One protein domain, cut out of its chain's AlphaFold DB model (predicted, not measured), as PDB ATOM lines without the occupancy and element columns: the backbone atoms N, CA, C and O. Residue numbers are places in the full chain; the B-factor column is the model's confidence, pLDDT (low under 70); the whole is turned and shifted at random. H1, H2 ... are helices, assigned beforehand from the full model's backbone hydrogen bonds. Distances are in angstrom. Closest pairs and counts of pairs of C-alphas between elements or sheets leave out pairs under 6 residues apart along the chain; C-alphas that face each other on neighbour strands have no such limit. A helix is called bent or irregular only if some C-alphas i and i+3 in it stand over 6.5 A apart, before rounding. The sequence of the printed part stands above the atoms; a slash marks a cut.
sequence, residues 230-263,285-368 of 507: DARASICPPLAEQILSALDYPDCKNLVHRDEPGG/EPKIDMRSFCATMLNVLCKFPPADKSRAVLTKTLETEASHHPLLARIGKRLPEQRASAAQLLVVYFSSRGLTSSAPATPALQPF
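What this domain is: This is residues 230 to 263 and 285 to 368 of the 507 residues of an uncharacterized protein of Gaeumannomyces tritici (strain R3-111a-1) (UniProt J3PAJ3). H1 and H2 lie side by side, running opposite ways; on one side of this pair H3 crosses H2 and short H4 packs on H1. The printed part has 118 residues, four named helices, H1 to H4 in order, and no named strand: all helix. It is compact, with radius of gyration of the C-alphas 13.9 A and spans of 43 by 33 by 29 A.

Where its parts are: Find C-alpha 230 at (53.133, 38.186, 126.277); from there H1, residues 230 to 252, runs 33.7 A, only just irregular, with C-alphas 234 and 237 6.8 A apart. Next come H2, 286 to 301, 23.8 A; H3, 311 to 323, 18.2 A; and H4, 342 to 350, 10.8 A, ending at C-alpha 350, (56.385, 46.398, 144.570).

How they stand to each other: See H1 touch H2 at C-alphas 251 and 286, their closest, 5.6 A, at a shallow tilt of 12 degrees. H1 touches H4 with residues 241 to 251 alone, closest at C-alphas 248 and 342, 5.1 A, at a steep tilt of 38 degrees. H2 touches H3 with residues 294 to 298 alone, closest at C-alphas 295 and 318, 6.7 A, only just about perpendicular at 71 degrees. O i to N i+4 pairs are within hydrogen-bond range throughout H3 and H4, in 15 of 19 in H1 and 10 of 12 in H2.

The domain as a whole: The farthest C-alphas, 307 and 360, are 43.2 A apart. Residues 264 to 284 are cut out, leaving C-alphas 263 and 285 16.4 A apart. H3 to H4 is a long link. Look for pLDDT under 70 at 260 to 263, 358 to 361 and 364 to 368.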
ATOM      1  N   ASP A 230      53.211  36.772 125.886       91.00
ATOM      2  CA  ASP A 230      53.133  38.186 126.277       91.00
ATOM      3  C   ASP A 230      51.985  38.463 127.256       91.00
ATOM      4  O   ASP A 230      52.149  39.203 128.226       91.00
ATOM      5  N   ALA A 231      50.838  37.801 127.063       90.81
ATOM      6  CA  ALA A 231      49.712  37.898 127.987       90.81
ATOM      7  C   ALA A 231      50.093  37.345 129.369       90.81
ATOM      8  O   ALA A 231      49.847  37.994 130.387       90.81
ATOM      9  N   ARG A 232      50.783  36.198 129.409       89.81
ATOM     10  CA  ARG A 232      51.290  35.605 130.658       89.81
ATOM     11  C   ARG A 232      52.282  36.533 131.353       89.81
ATOM     12  O   ARG A 232      52.134  36.802 132.542       89.81
ATOM     13  N   ALA A 233      53.244  37.075 130.606       89.81
ATOM     14  CA  ALA A 233      54.222  38.020 131.132       89.81
ATOM     15  C   ALA A 233      53.555  39.280 131.711       89.81
ATOM     16  O   ALA A 233      53.976  39.758 132.762       89.81
ATOM     17  N   SER A 234      52.481  39.776 131.084       92.44
ATOM     18  CA  SER A 234      51.741  40.951 131.568       92.44
ATOM     19  C   SER A 234      50.941  40.701 132.856       92.44
ATOM     20  O   SER A 234      50.824  41.598 133.689       92.44
ATOM     21  N   ILE A 235      50.429  39.480 133.058       93.12
ATOM     22  CA  ILE A 235      49.627  39.103 134.238       93.12
ATOM     23  C   ILE A 235      50.518  38.743 135.435       93.12
ATOM     24  O   ILE A 235      50.103  38.880 136.586       93.12
ATOM     25  N   CYS A 236      51.755  38.309 135.193       92.75
ATOM     26  CA  CYS A 236      52.635  37.826 136.252       92.75
ATOM     27  C   CYS A 236      52.958  38.855 137.348       92.75
ATOM     28  O   CYS A 236      52.848  38.483 138.513       92.75
ATOM     29  N   PRO A 237      53.326  40.118 137.060       94.25
ATOM     30  CA  PRO A 237      53.596  41.097 138.111       94.25
ATOM     31  C   PRO A 237      52.405  41.367 139.051       94.25
ATOM     32  O   PRO A 237      52.596  41.229 140.260       94.25
ATOM     33  N   PRO A 238      51.181  41.691 138.573       93.75
ATOM     34  CA  PRO A 238      50.053  41.925 139.477       93.75
ATOM     35  C   PRO A 238      49.622  40.654 140.222       93.75
ATOM     36  O   PRO A 238      49.259  40.727 141.395       93.75
ATOM     37  N   LEU A 239      49.716  39.478 139.589       93.81
ATOM     38  CA  LEU A 239      49.446  38.206 140.260       93.81
ATOM     39  C   LEU A 239      50.471  37.914 141.368       93.81
ATOM     40  O   LEU A 239      50.101  37.514 142.472       93.81
ATOM     41  N   ALA A 240      51.756  38.142 141.093       94.75
ATOM     42  CA  ALA A 240      52.826  37.983 142.068       94.75
ATOM     43  C   ALA A 240      52.631  38.916 143.267       94.75
ATOM     44  O   ALA A 240      52.774  38.468 144.399       94.75
ATOM     45  N   GLU A 241      52.260  40.178 143.040       95.19
ATOM     46  CA  GLU A 241      51.960  41.135 144.112       95.19
ATOM     47  C   GLU A 241      50.844  40.630 145.031       95.19
ATOM     48  O   GLU A 241      51.004  40.618 146.253       95.19
ATOM     49  N   GLN A 242      49.733  40.160 144.457       94.62
ATOM     50  CA  GLN A 242      48.593  39.653 145.225       94.62
ATOM     51  C   GLN A 242      48.960  38.420 146.056       94.62
ATOM     52  O   GLN A 242      48.663  38.377 147.251       94.62
ATOM     53  N   ILE A 243      49.648  37.441 145.458       94.81
ATOM     54  CA  ILE A 243      50.048  36.223 146.174       94.81
ATOM     55  C   ILE A 243      51.086  36.545 147.256       94.81
ATOM     56  O   ILE A 243      50.977  36.044 148.371       94.81
ATOM     57  N   LEU A 244      52.067  37.408 146.974       95.38
ATOM     58  CA  LEU A 244      53.063  37.821 147.967       95.38
ATOM     59  C   LEU A 244      52.420  38.560 149.142       95.38
ATOM     60  O   LEU A 244      52.790  38.305 150.282       95.38
ATOM     61  N   SER A 245      51.427  39.413 148.887       94.56
ATOM     62  CA  SER A 245      50.652  40.082 149.941       94.56
ATOM     63  C   SER A 245      49.907  39.069 150.815       94.56
ATOM     64  O   SER A 245      49.912  39.163 152.042       94.56
ATOM     65  N   ALA A 246      49.310  38.050 150.187       93.56
ATOM     66  CA  ALA A 246      48.621  36.973 150.890       93.56
ATOM     67  C   ALA A 246      49.575  36.074 151.697       93.56
ATOM     68  O   ALA A 246      49.167  35.564 152.736       93.56
ATOM     69  N   LEU A 247      50.825  35.894 151.251       94.19
ATOM     70  CA  LEU A 247      51.862  35.122 151.950       94.19
ATOM     71  C   LEU A 247      52.590  35.919 153.044       94.19
ATOM     72  O   LEU A 247      53.051  35.321 154.015       94.19
ATOM     73  N   ASP A 248      52.668  37.246 152.935       94.62
ATOM     74  CA  ASP A 248      53.250  38.108 153.974       94.62
ATOM     75  C   ASP A 248      52.464  38.020 155.290       94.62
ATOM     76  O   ASP A 248      53.048  37.970 156.374       94.62
ATOM     77  N   TYR A 249      51.134  37.914 155.205       91.31
ATOM     78  CA  TYR A 249      50.274  37.798 156.381       91.31
ATOM     79  C   TYR A 249      50.560  36.554 157.248       91.31
ATOM     80  O   TYR A 249      50.806  36.713 158.447       91.31
ATOM     81  N   PRO A 250      50.547  35.311 156.730       89.31
ATOM     82  CA  PRO A 250      50.898  34.145 157.530       89.31
ATOM     83  C   PRO A 250      52.361  34.182 157.987       89.31
ATOM     84  O   PRO A 250      52.609  33.866 159.151       89.31
ATOM     85  N   ASP A 251      53.304  34.649 157.157       88.50
ATOM     86  CA  ASP A 251      54.721  34.779 157.538       88.50
ATOM     87  C   ASP A 251      54.890  35.708 158.756       88.50
ATOM     88  O   ASP A 251      55.503  35.330 159.759       88.50
ATOM     89  N   CYS A 252      54.221  36.869 158.771       87.69
ATOM     90  CA  CYS A 252      54.264  37.794 159.912       87.69
ATOM     91  C   CYS A 252      53.635  37.220 161.198       87.69
ATOM     92  O   CYS A 252      53.928  37.682 162.305       87.69
ATOM     93  N   LYS A 253      52.780  36.198 161.071       85.44
ATOM     94  CA  LYS A 253      52.192  35.444 162.190       85.44
ATOM     95  C   LYS A 253      52.958  34.166 162.518       85.44
ATOM     96  O   LYS A 253      52.514  33.414 163.386       85.44
ATOM     97  N   ASN A 254      54.103  33.932 161.869       86.56
ATOM     98  CA  ASN A 254      54.887  32.706 161.983       86.56
ATOM     99  C   ASN A 254      54.039  31.450 161.686       86.56
ATOM    100  O   ASN A 254      54.162  30.411 162.340       86.56
ATOM    101  N   LEU A 255      53.119  31.585 160.727       87.44
ATOM    102  CA  LEU A 255      52.281  30.527 160.180       87.44
ATOM    103  C   LEU A 255      52.860  30.089 158.835       87.44
ATOM    104  O   LEU A 255      53.389  30.896 158.079       87.44
ATOM    105  N   VAL A 256      52.736  28.799 158.537       90.44
ATOM    106  CA  VAL A 256      53.171  28.216 157.265       90.44
ATOM    107  C   VAL A 256      51.932  27.651 156.581       90.44
ATOM    108  O   VAL A 256      51.235  26.837 157.191       90.44
ATOM    109  N   HIS A 257      51.646  28.096 155.359       87.88
ATOM    110  CA  HIS A 257      50.425  27.773 154.621       87.88
ATOM    111  C   HIS A 257      50.329  26.271 154.321       87.88
ATOM    112  O   HIS A 257      49.328  25.643 154.652       87.88
ATOM    113  N   ARG A 258      51.397  25.669 153.767       82.19
ATOM    114  CA  ARG A 258      51.547  24.210 153.540       82.19
ATOM    115  C   ARG A 258      50.395  23.479 152.842       82.19
ATOM    116  O   ARG A 258      50.297  22.256 152.969       82.19
ATOM    117  N   ASP A 259      49.577  24.165 152.061       70.25
ATOM    118  CA  ASP A 259      48.563  23.508 151.237       70.25
ATOM    119  C   ASP A 259      49.174  23.042 149.904       70.25
ATOM    120  O   ASP A 259      48.944  23.614 148.843       70.25
ATOM    121  N   GLU A 260      50.053  22.039 149.966       47.75
ATOM    122  CA  GLU A 260      50.526  21.357 148.761       47.75
ATOM    123  C   GLU A 260      49.714  20.067 148.556       47.75
ATOM    124  O   GLU A 260      49.813  19.145 149.379       47.75
ATOM    125  N   PRO A 261      48.938  19.954 147.458       40.81
ATOM    126  CA  PRO A 261      48.247  18.729 147.079       40.81
ATOM    127  C   PRO A 261      49.279  17.697 146.601       40.81
ATOM    128  O   PRO A 261      49.510  17.491 145.413       40.81
ATOM    129  N   GLY A 262      49.951  17.066 147.559       43.66
ATOM    130  CA  GLY A 262      50.995  16.076 147.331       43.66
ATOM    131  C   GLY A 262      52.060  16.169 148.413       43.66
ATOM    132  O   GLY A 262      52.998  16.948 148.302       43.66
ATOM    133  N   GLY A 263      51.959  15.339 149.455       43.84
ATOM    134  CA  GLY A 263      52.907  15.262 150.579       43.84
ATOM    135  C   GLY A 263      54.338  14.806 150.226       43.84
ATOM    136  O   GLY A 263      54.989  14.150 151.039       43.84
ATOM    137  N   GLU A 285      60.180  26.435 158.317       82.88
ATOM    138  CA  GLU A 285      60.281  27.868 158.091       82.88
ATOM    139  C   GLU A 285      59.174  28.310 157.119       82.88
ATOM    140  O   GLU A 285      58.934  27.612 156.124       82.88
ATOM    141  N   PRO A 286      58.540  29.479 157.340       85.38
ATOM    142  CA  PRO A 286      57.596  30.093 156.394       85.38
ATOM    143  C   PRO A 286      58.126  30.187 154.954       85.38
ATOM    144  O   PRO A 286      57.384  30.130 153.978       85.38
ATOM    145  N   LYS A 287      59.454  30.207 154.795       90.31
ATOM    146  CA  LYS A 287      60.164  30.202 153.509       90.31
ATOM    147  C   LYS A 287      59.931  28.964 152.633       90.31
ATOM    148  O   LYS A 287      60.403  28.930 151.492       90.31
ATOM    149  N   ILE A 288      59.259  27.928 153.131       90.88
ATOM    150  CA  ILE A 288      58.820  26.813 152.287       90.88
ATOM    151  C   ILE A 288      57.713  27.248 151.320       90.88
ATOM    152  O   ILE A 288      57.784  26.891 150.146       90.88
ATOM    153  N   ASP A 289      56.787  28.107 151.758       93.25
ATOM    154  CA  ASP A 289      55.674  28.585 150.928       93.25
ATOM    155  C   ASP A 289      56.181  29.462 149.768       93.25
ATOM    156  O   ASP A 289      55.642  29.427 148.663       93.25
ATOM    157  N   MET A 290      57.307  30.163 149.963       95.19
ATOM    158  CA  MET A 290      57.981  30.936 148.906       95.19
ATOM    159  C   MET A 290      58.465  30.062 147.740       95.19
ATOM    160  O   MET A 290      58.531  30.519 146.597       95.19
ATOM    161  N   ARG A 291      58.798  28.793 148.003       93.12
ATOM    162  CA  ARG A 291      59.229  27.851 146.964       93.12
ATOM    163  C   ARG A 291      58.037  27.318 146.169       93.12
ATOM    164  O   ARG A 291      58.128  27.227 144.945       93.12
ATOM    165  N   SER A 292      56.922  27.042 146.842       92.75
ATOM    166  CA  SER A 292      55.636  26.697 146.218       92.75
ATOM    167  C   SER A 292      55.104  27.850 145.361       92.75
ATOM    168  O   SER A 292      54.654  27.645 144.232       92.75
ATOM    169  N   PHE A 293      55.252  29.087 145.843       95.00
ATOM    170  CA  PHE A 293      54.977  30.295 145.069       95.00
ATOM    171  C   PHE A 293      55.849  30.378 143.808       95.00
ATOM    172  O   PHE A 293      55.323  30.594 142.720       95.00
ATOM    173  N   CYS A 294      57.159  30.123 143.919       95.62
ATOM    174  CA  CYS A 294      58.058  30.081 142.761       95.62
ATOM    175  C   CYS A 294      57.590  29.069 141.705       95.62
ATOM    176  O   CYS A 294      57.469  29.412 140.532       95.62
ATOM    177  N   ALA A 295      57.260  27.844 142.125       94.31
ATOM    178  CA  ALA A 295      56.734  26.806 141.238       94.31
ATOM    179  C   ALA A 295      55.418  27.224 140.560       94.31
ATOM    180  O   ALA A 295      55.229  26.975 139.371       94.31
ATOM    181  N   THR A 296      54.532  27.897 141.298       93.69
ATOM    182  CA  THR A 296      53.256  28.409 140.779       93.69
ATOM    183  C   THR A 296      53.485  29.482 139.717       93.69
ATOM    184  O   THR A 296      52.912  29.402 138.634       93.69
ATOM    185  N   MET A 297      54.374  30.444 139.976       95.19
ATOM    186  CA  MET A 297      54.720  31.483 139.004       95.19
ATOM    187  C   MET A 297      55.412  30.909 137.769       95.19
ATOM    188  O   MET A 297      55.126  31.341 136.654       95.19
ATOM    189  N   LEU A 298      56.278  29.907 137.951       94.06
ATOM    190  CA  LEU A 298      56.859  29.177 136.831       94.06
ATOM    191  C   LEU A 298      55.784  28.466 136.021       94.06
ATOM    192  O   LEU A 298      55.849  28.574 134.817       94.06
ATOM    193  N   ASN A 299      54.769  27.838 136.620       91.50
ATOM    194  CA  ASN A 299      53.664  27.222 135.867       91.50
ATOM    195  C   ASN A 299      52.844  28.244 135.049       91.50
ATOM    196  O   ASN A 299      52.331  27.932 133.974       91.50
ATOM    197  N   VAL A 300      52.718  29.481 135.541       90.00
ATOM    198  CA  VAL A 300      52.055  30.562 134.791       90.00
ATOM    199  C   VAL A 300      52.925  31.025 133.615       90.00
ATOM    200  O   VAL A 300      52.414  31.222 132.511       90.00
ATOM    201  N   LEU A 301      54.234  31.180 133.828       90.00
ATOM    202  CA  LEU A 301      55.182  31.672 132.819       90.00
ATOM    203  C   LEU A 301      55.549  30.605 131.779       90.00
ATOM    204  O   LEU A 301      55.465  30.840 130.574       90.00
ATOM    205  N   CYS A 302      55.935  29.423 132.245       86.00
ATOM    206  CA  CYS A 302      56.380  28.273 131.471       86.00
ATOM    207  C   CYS A 302      55.596  27.007 131.872       86.00
ATOM    208  O   CYS A 302      54.889  26.963 132.868       86.00
ATOM    209  N   LYS A 303      55.639  25.947 131.060       84.06
ATOM    210  CA  LYS A 303      54.899  24.703 131.351       84.06
ATOM    211  C   LYS A 303      55.604  23.895 132.458       84.06
ATOM    212  O   LYS A 303      56.249  22.892 132.168       84.06
ATOM    213  N   PHE A 304      55.522  24.358 133.705       86.31
ATOM    214  CA  PHE A 304      56.063  23.700 134.902       86.31
ATOM    215  C   PHE A 304      54.937  22.997 135.687       86.31
ATOM    216  O   PHE A 304      53.873  23.581 135.839       86.31
ATOM    217  N   PRO A 305      55.123  21.793 136.261       84.12
ATOM    218  CA  PRO A 305      56.363  21.032 136.377       84.12
ATOM    219  C   PRO A 305      56.760  20.299 135.086       84.12
ATOM    220  O   PRO A 305      55.906  20.029 134.241       84.12
ATOM    221  N   PRO A 306      58.045  19.924 134.941       80.31
ATOM    222  CA  PRO A 306      58.481  19.007 133.892       80.31
ATOM    223  C   PRO A 306      57.726  17.667 133.958       80.31
ATOM    224  O   PRO A 306      57.188  17.276 134.997       80.31
ATOM    225  N   ALA A 307      57.720  16.930 132.841       79.19
ATOM    226  CA  ALA A 307      57.066  15.621 132.745       79.19
ATOM    227  C   ALA A 307      57.625  14.597 133.755       79.19
ATOM    228  O   ALA A 307      56.876  13.765 134.271       79.19
ATOM    229  N   ASP A 308      58.924  14.681 134.062       84.75
ATOM    230  CA  ASP A 308      59.531  13.925 135.154       84.75
ATOM    231  C   ASP A 308      59.228  14.593 136.503       84.75
ATOM    232  O   ASP A 308      59.644  15.717 136.785       84.75
ATOM    233  N   LYS A 309      58.525  13.853 137.359       85.69
ATOM    234  CA  LYS A 309      58.111  14.287 138.697       85.69
ATOM    235  C   LYS A 309      59.116  13.899 139.785       85.69
ATOM    236  O   LYS A 309      58.810  14.026 140.972       85.69
ATOM    237  N   SER A 310      60.300  13.400 139.422       90.38
ATOM    238  CA  SER A 310      61.336  13.083 140.398       90.38
ATOM    239  C   SER A 310      61.788  14.352 141.124       90.38
ATOM    240  O   SER A 310      62.063  15.398 140.537       90.38
ATOM    241  N   ARG A 311      61.866  14.278 142.454       86.19
ATOM    242  CA  ARG A 311      62.135  15.444 143.308       86.19
ATOM    243  C   ARG A 311      63.448  16.161 142.969       86.19
ATOM    244  O   ARG A 311      63.520  17.391 143.039       86.19
ATOM    245  N   ALA A 312      64.483  15.395 142.627       88.94
ATOM    246  CA  ALA A 312      65.787  15.932 142.254       88.94
ATOM    247  C   ALA A 312      65.703  16.738 140.947       88.94
ATOM    248  O   ALA A 312      66.233  17.849 140.878       88.94
ATOM    249  N   VAL A 313      64.975  16.224 139.950       90.56
ATOM    250  CA  VAL A 313      64.752  16.919 138.677       90.56
ATOM    251  C   VAL A 313      63.862  18.138 138.873       90.56
ATOM    252  O   VAL A 313      64.213  19.203 138.377       90.56
ATOM    253  N   LEU A 314      62.790  18.043 139.666       89.81
ATOM    254  CA  LEU A 314      61.937  19.192 139.992       89.81
ATOM    255  C   LEU A 314      62.727  20.321 140.662       89.81
ATOM    256  O   LEU A 314      62.583  21.478 140.285       89.81
ATOM    257  N   THR A 315      63.599  19.987 141.617       90.62
ATOM    258  CA  THR A 315      64.451  20.965 142.313       90.62
ATOM    259  C   THR A 315      65.404  21.663 141.348       90.62
ATOM    260  O   THR A 315      65.441  22.890 141.307       90.62
ATOM    261  N   LYS A 316      66.135  20.886 140.543       92.56
ATOM    262  CA  LYS A 316      67.110  21.419 139.586       92.56
ATOM    263  C   LYS A 316      66.440  22.240 138.483       92.56
ATOM    264  O   LYS A 316      66.950  23.292 138.110       92.56
ATOM    265  N   THR A 317      65.301  21.771 137.978       93.62
ATOM    266  CA  THR A 317      64.526  22.466 136.941       93.62
ATOM    267  C   THR A 317      63.974  23.774 137.486       93.62
ATOM    268  O   THR A 317      64.165  24.804 136.858       93.62
ATOM    269  N   LEU A 318      63.388  23.771 138.690       94.62
ATOM    270  CA  LEU A 318      62.891  24.988 139.333       94.62
ATOM    271  C   LEU A 318      64.003  26.026 139.509       94.62
ATOM    272  O   LEU A 318      63.796  27.184 139.176       94.62
ATOM    273  N   GLU A 319      65.183  25.627 139.990       94.81
ATOM    274  CA  GLU A 319      66.329  26.535 140.141       94.81
ATOM    275  C   GLU A 319      66.814  27.100 138.801       94.81
ATOM    276  O   GLU A 319      67.113  28.291 138.708       94.81
ATOM    277  N   THR A 320      66.871  26.252 137.771       95.06
ATOM    278  CA  THR A 320      67.314  26.637 136.424       95.06
ATOM    279  C   THR A 320      66.329  27.619 135.798       95.06
ATOM    280  O   THR A 320      66.717  28.723 135.430       95.06
ATOM    281  N   GLU A 321      65.043  27.281 135.774       95.12
ATOM    282  CA  GLU A 321      63.991  28.127 135.207       95.12
ATOM    283  C   GLU A 321      63.833  29.439 135.987       95.12
ATOM    284  O   GLU A 321      63.765  30.521 135.405       95.12
ATOM    285  N   ALA A 322      63.868  29.379 137.323       95.50
ATOM    286  CA  ALA A 322      63.801  30.572 138.161       95.50
ATOM    287  C   ALA A 322      64.986  31.518 137.924       95.50
ATOM    288  O   ALA A 322      64.825  32.729 138.079       95.50
ATOM    289  N   SER A 323      66.160  31.003 137.536       95.88
ATOM    290  CA  SER A 323      67.344  31.830 137.268       95.88
ATOM    291  C   SER A 323      67.160  32.796 136.093       95.88
ATOM    292  O   SER A 323      67.809  33.841 136.064       95.88
ATOM    293  N   HIS A 324      66.227  32.504 135.182       94.50
ATOM    294  CA  HIS A 324      65.897  33.368 134.050       94.50
ATOM    295  C   HIS A 324      64.988  34.550 134.424       94.50
ATOM    296  O   HIS A 324      64.821  35.461 133.617       94.50
ATOM    297  N   HIS A 325      64.421  34.575 135.637       94.38
ATOM    298  CA  HIS A 325      63.511  35.634 136.072       94.38
ATOM    299  C   HIS A 325      64.018  36.319 137.357       94.38
ATOM    300  O   HIS A 325      64.067  35.675 138.408       94.38
ATOM    301  N   PRO A 326      64.327  37.635 137.349       94.38
ATOM    302  CA  PRO A 326      64.949  38.328 138.487       94.38
ATOM    303  C   PRO A 326      64.216  38.160 139.829       94.38
ATOM    304  O   PRO A 326      64.845  37.972 140.875       94.38
ATOM    305  N   LEU A 327      62.877  38.186 139.805       94.50
ATOM    306  CA  LEU A 327      62.045  37.956 140.991       94.50
ATOM    307  C   LEU A 327      62.120  36.494 141.463       94.50
ATOM    308  O   LEU A 327      62.317  36.250 142.655       94.50
ATOM    309  N   LEU A 328      62.020  35.523 140.546       95.75
ATOM    310  CA  LEU A 328      61.948  34.099 140.892       95.75
ATOM    311  C   LEU A 328      63.307  33.551 141.328       95.75
ATOM    312  O   LEU A 328      63.374  32.737 142.247       95.75
ATOM    313  N   ALA A 329      64.402  34.062 140.765       96.06
ATOM    314  CA  ALA A 329      65.765  33.678 141.122       96.06
ATOM    315  C   ALA A 329      66.066  33.853 142.623       96.06
ATOM    316  O   ALA A 329      66.912  33.142 143.175       96.06
ATOM    317  N   ARG A 330      65.380  34.792 143.294       94.69
ATOM    318  CA  ARG A 330      65.536  35.074 144.730       94.69
ATOM    319  C   ARG A 330      64.730  34.143 145.637       94.69
ATOM    320  O   ARG A 330      65.093  33.981 146.797       94.69
ATOM    321  N   ILE A 331      63.667  33.522 145.132       94.75
ATOM    322  CA  ILE A 331      62.799  32.610 145.903       94.75
ATOM    323  C   ILE A 331      63.015  31.142 145.550       94.75
ATOM    324  O   ILE A 331      62.812  30.270 146.390       94.75
ATOM    325  N   GLY A 332      63.499  30.859 144.341       92.69
ATOM    326  CA  GLY A 332      63.785  29.512 143.854       92.69
ATOM    327  C   GLY A 332      65.063  28.886 144.410       92.69
ATOM    328  O   GLY A 332      65.463  27.835 143.927       92.69
ATOM    329  N   LYS A 333      65.733  29.501 145.397       93.62
ATOM    330  CA  LYS A 333      66.972  28.964 145.981       93.62
ATOM    331  C   LYS A 333      66.714  27.656 146.733       93.62
ATOM    332  O   LYS A 333      65.740  27.541 147.480       93.62
ATOM    333  N   ARG A 334      67.634  26.691 146.602       91.56
ATOM    334  CA  ARG A 334      67.569  25.399 147.307       91.56
ATOM    335  C   ARG A 334      67.451  25.567 148.812       91.56
ATOM    336  O   ARG A 334      66.607  24.936 149.440       91.56
ATOM    337  N   LEU A 335      68.306  26.422 149.354       90.69
ATOM    338  CA  LEU A 335      68.524  26.598 150.777       90.69
ATOM    339  C   LEU A 335      67.566  27.661 151.348       90.69
ATOM    340  O   LEU A 335      67.552  28.777 150.816       90.69
ATOM    341  N   PRO A 336      66.754  27.348 152.379       90.31
ATOM    342  CA  PRO A 336      65.778  28.278 152.956       90.31
ATOM    343  C   PRO A 336      66.380  29.626 153.368       90.31
ATOM    344  O   PRO A 336      65.836  30.681 153.048       90.31
ATOM    345  N   GLU A 337      67.553  29.633 153.990       90.25
ATOM    346  CA  GLU A 337      68.234  30.839 154.457       90.25
ATOM    347  C   GLU A 337      68.574  31.813 153.317       90.25
ATOM    348  O   GLU A 337      68.585  33.023 153.533       90.25
ATOM    349  N   GLN A 338      68.744  31.304 152.092       93.00
ATOM    350  CA  GLN A 338      69.033  32.098 150.896       93.00
ATOM    351  C   GLN A 338      67.778  32.594 150.166       93.00
ATOM    352  O   GLN A 338      67.889  33.420 149.259       93.00
ATOM    353  N   ARG A 339      66.589  32.091 150.521       94.38
ATOM    354  CA  ARG A 339      65.328  32.528 149.910       94.38
ATOM    355  C   ARG A 339      64.919  33.886 150.475       94.38
ATOM    356  O   ARG A 339      64.955  34.091 151.696       94.38
ATOM    357  N   ALA A 340      64.498  34.784 149.588       95.25
ATOM    358  CA  ALA A 340      63.817  36.014 149.975       95.25
ATOM    359  C   ALA A 340      62.448  35.694 150.600       95.25
ATOM    360  O   ALA A 340      61.749  34.799 150.121       95.25
ATOM    361  N   SER A 341      62.064  36.418 151.653       94.81
ATOM    362  CA  SER A 341      60.704  36.368 152.206       94.81
ATOM    363  C   SER A 341      59.711  37.150 151.339       94.81
ATOM    364  O   SER A 341      60.110  37.930 150.466       94.81
ATOM    365  N   ALA A 342      58.412  36.971 151.596       94.88
ATOM    366  CA  ALA A 342      57.362  37.723 150.914       94.88
ATOM    367  C   ALA A 342      57.536  39.234 151.127       94.88
ATOM    368  O   ALA A 342      57.632  39.984 150.153       94.88
ATOM    369  N   ALA A 343      57.727  39.656 152.384       94.25
ATOM    370  CA  ALA A 343      58.007  41.044 152.743       94.25
ATOM    371  C   ALA A 343      59.182  41.635 151.949       94.25
ATOM    372  O   ALA A 343      59.098  42.729 151.389       94.25
ATOM    373  N   GLN A 344      60.289  40.891 151.863       94.81
ATOM    374  CA  GLN A 344      61.491  41.329 151.156       94.81
ATOM    375  C   GLN A 344      61.240  41.542 149.659       94.81
ATOM    376  O   GLN A 344      61.777  42.486 149.078       94.81
ATOM    377  N   LEU A 345      60.425  40.695 149.024       95.31
ATOM    378  CA  LEU A 345      60.057  40.875 147.621       95.31
ATOM    379  C   LEU A 345      59.089  42.042 147.405       95.31
ATOM    380  O   LEU A 345      59.265  42.775 146.433       95.31
ATOM    381  N   LEU A 346      58.120  42.250 148.303       95.31
ATOM    382  CA  LEU A 346      57.190  43.383 148.239       95.31
ATOM    383  C   LEU A 346      57.923  44.726 148.348       95.31
ATOM    384  O   LEU A 346      57.643  45.649 147.584       95.31
ATOM    385  N   VAL A 347      58.925  44.820 149.225       94.25
ATOM    386  CA  VAL A 347      59.786  46.011 149.328       94.25
ATOM    387  C   VAL A 347      60.582  46.234 148.038       94.25
ATOM    388  O   VAL A 347      60.596  47.346 147.514       94.25
ATOM    389  N   VAL A 348      61.241  45.194 147.511       94.81
ATOM    390  CA  VAL A 348      62.162  45.343 146.367       94.81
ATOM    391  C   VAL A 348      61.443  45.576 145.041       94.81
ATOM    392  O   VAL A 348      61.911  46.388 144.249       94.81
ATOM    393  N   TYR A 349      60.355  44.854 144.771       94.94
ATOM    394  CA  TYR A 349      59.721  44.835 143.447       94.94
ATOM    395  C   TYR A 349      58.392  45.588 143.381       94.94
ATOM    396  O   TYR A 349      57.974  45.961 142.289       94.94
ATOM    397  N   PHE A 350      57.739  45.834 144.522       95.00
ATOM    398  CA  PHE A 350      56.385  46.398 144.570       95.00
ATOM    399  C   PHE A 350      56.285  47.646 145.449       95.00
ATOM    400  O   PHE A 350      55.192  48.014 145.867       95.00
ATOM    401  N   SER A 351      57.411  48.306 145.738       94.69
ATOM    402  CA  SER A 351      57.451  49.554 146.517       94.69
ATOM    403  C   SER A 351      56.647  49.466 147.820       94.69
ATOM    404  O   SER A 351      55.925  50.399 148.169       94.69
ATOM    405  N   SER A 352      56.737  48.327 148.513       93.00
ATOM    406  CA  SER A 352      56.031  48.065 149.774       93.00
ATOM    407  C   SER A 352      54.501  47.976 149.682       93.00
ATOM    408  O   SER A 352      53.842  47.876 150.719       93.00
ATOM    409  N   ARG A 353      53.906  47.970 148.481       90.94
ATOM    410  CA  ARG A 353      52.468  47.709 148.320       90.94
ATOM    411  C   ARG A 353      52.144  46.293 148.793       90.94
ATOM    412  O   ARG A 353      52.895  45.367 148.519       90.94
ATOM    413  N   GLY A 354      51.043  46.142 149.530       88.75
ATOM    414  CA  GLY A 354      50.581  44.835 150.007       88.75
ATOM    415  C   GLY A 354      51.301  44.272 151.240       88.75
ATOM    416  O   GLY A 354      50.968  43.172 151.676       88.75
ATOM    417  N   LEU A 355      52.245  45.010 151.838       91.69
ATOM    418  CA  LEU A 355      52.840  44.630 153.122       91.69
ATOM    419  C   LEU A 355      51.796  44.681 154.241       91.69
ATOM    420  O   LEU A 355      51.166  45.711 154.486       91.69
ATOM    421  N   THR A 356      51.659  43.575 154.961       85.88
ATOM    422  CA  THR A 356      50.869  43.470 156.194       85.88
ATOM    423  C   THR A 356      51.698  43.759 157.441       85.88
ATOM    424  O   THR A 356      51.158  44.164 158.473       85.88
ATOM    425  N   SER A 357      53.019  43.601 157.348       72.00
ATOM    426  CA  SER A 357      53.959  44.021 158.382       72.00
ATOM    427  C   SER A 357      54.199  45.536 158.319       72.00
ATOM    428  O   SER A 357      54.410  46.114 157.255       72.00
ATOM    429  N   SER A 358      54.181  46.216 159.472       66.62
ATOM    430  CA  SER A 358      54.628  47.609 159.531       66.62
ATOM    431  C   SER A 358      56.080  47.671 159.042       66.62
ATOM    432  O   SER A 358      56.942  46.990 159.604       66.62
ATOM    433  N   ALA A 359      56.343  48.509 158.038       55.00
ATOM    434  CA  ALA A 359      57.591  48.585 157.275       55.00
ATOM    435  C   ALA A 359      58.940  48.526 158.043       55.00
ATOM    436  O   ALA A 359      59.894  48.023 157.453       55.00
ATOM    437  N   PRO A 360      59.110  48.984 159.308       54.16
ATOM    438  CA  PRO A 360      60.445  48.986 159.922       54.16
ATOM    439  C   PRO A 360      61.002  47.615 160.363       54.16
ATOM    440  O   PRO A 360      62.148  47.565 160.802       54.16
ATOM    441  N   ALA A 361      60.250  46.509 160.274       63.22
ATOM    442  CA  ALA A 361      60.690  45.206 160.800       63.22
ATOM    443  C   ALA A 361      61.284  44.232 159.759       63.22
ATOM    444  O   ALA A 361      61.771  43.166 160.136       63.22
ATOM    445  N   THR A 362      61.251  44.550 158.462       71.38
ATOM    446  CA  THR A 362      61.726  43.617 157.430       71.38
ATOM    447  C   THR A 362      63.258  43.618 157.368       71.38
ATOM    448  O   THR A 362      63.848  44.652 157.046       71.38
ATOM    449  N   PRO A 363      63.942  42.486 157.637       70.38
ATOM    450  CA  PRO A 363      65.391  42.433 157.529       70.38
ATOM    451  C   PRO A 363      65.797  42.722 156.086       70.38
ATOM    452  O   PRO A 363      65.281  42.100 155.149       70.38
ATOM    453  N   ALA A 364      66.726  43.664 155.911       68.88
ATOM    454  CA  ALA A 364      67.292  43.969 154.607       68.88
ATOM    455  C   ALA A 364      67.791  42.670 153.961       68.88
ATOM    456  O   ALA A 364      68.450  41.851 154.610       68.88
ATOM    457  N   LEU A 365      67.466  42.464 152.684       68.31
ATOM    458  CA  LEU A 365      68.099  41.398 151.917       68.31
ATOM    459  C   LEU A 365      69.610  41.623 151.971       68.31
ATOM    460  O   LEU A 365      70.067  42.726 151.669       68.31
ATOM    461  N   GLN A 366      70.362  40.588 152.364       64.06
ATOM    462  CA  GLN A 366      71.826  40.595 152.324       64.06
ATOM    463  C   GLN A 366      72.271  41.200 150.977       64.06
ATOM    464  O   GLN A 366      71.841  40.717 149.922       64.06
ATOM    465  N   PRO A 367      73.032  42.305 150.982       46.81
ATOM    466  CA  PRO A 367      73.215  43.115 149.794       46.81
ATOM    467  C   PRO A 367      74.096  42.412 148.754       46.81
ATOM    468  O   PRO A 367      75.317  42.436 148.841       46.81
ATOM    469  N   PHE A 368      73.475  41.890 147.694       49.69
ATOM    470  CA  PHE A 368      74.075  41.814 146.350       49.69
ATOM    471  C   PHE A 368      73.704  43.107 145.594       49.69
ATOM    472  O   PHE A 368      72.962  43.111 144.615       49.69
TER     473      PHE A 368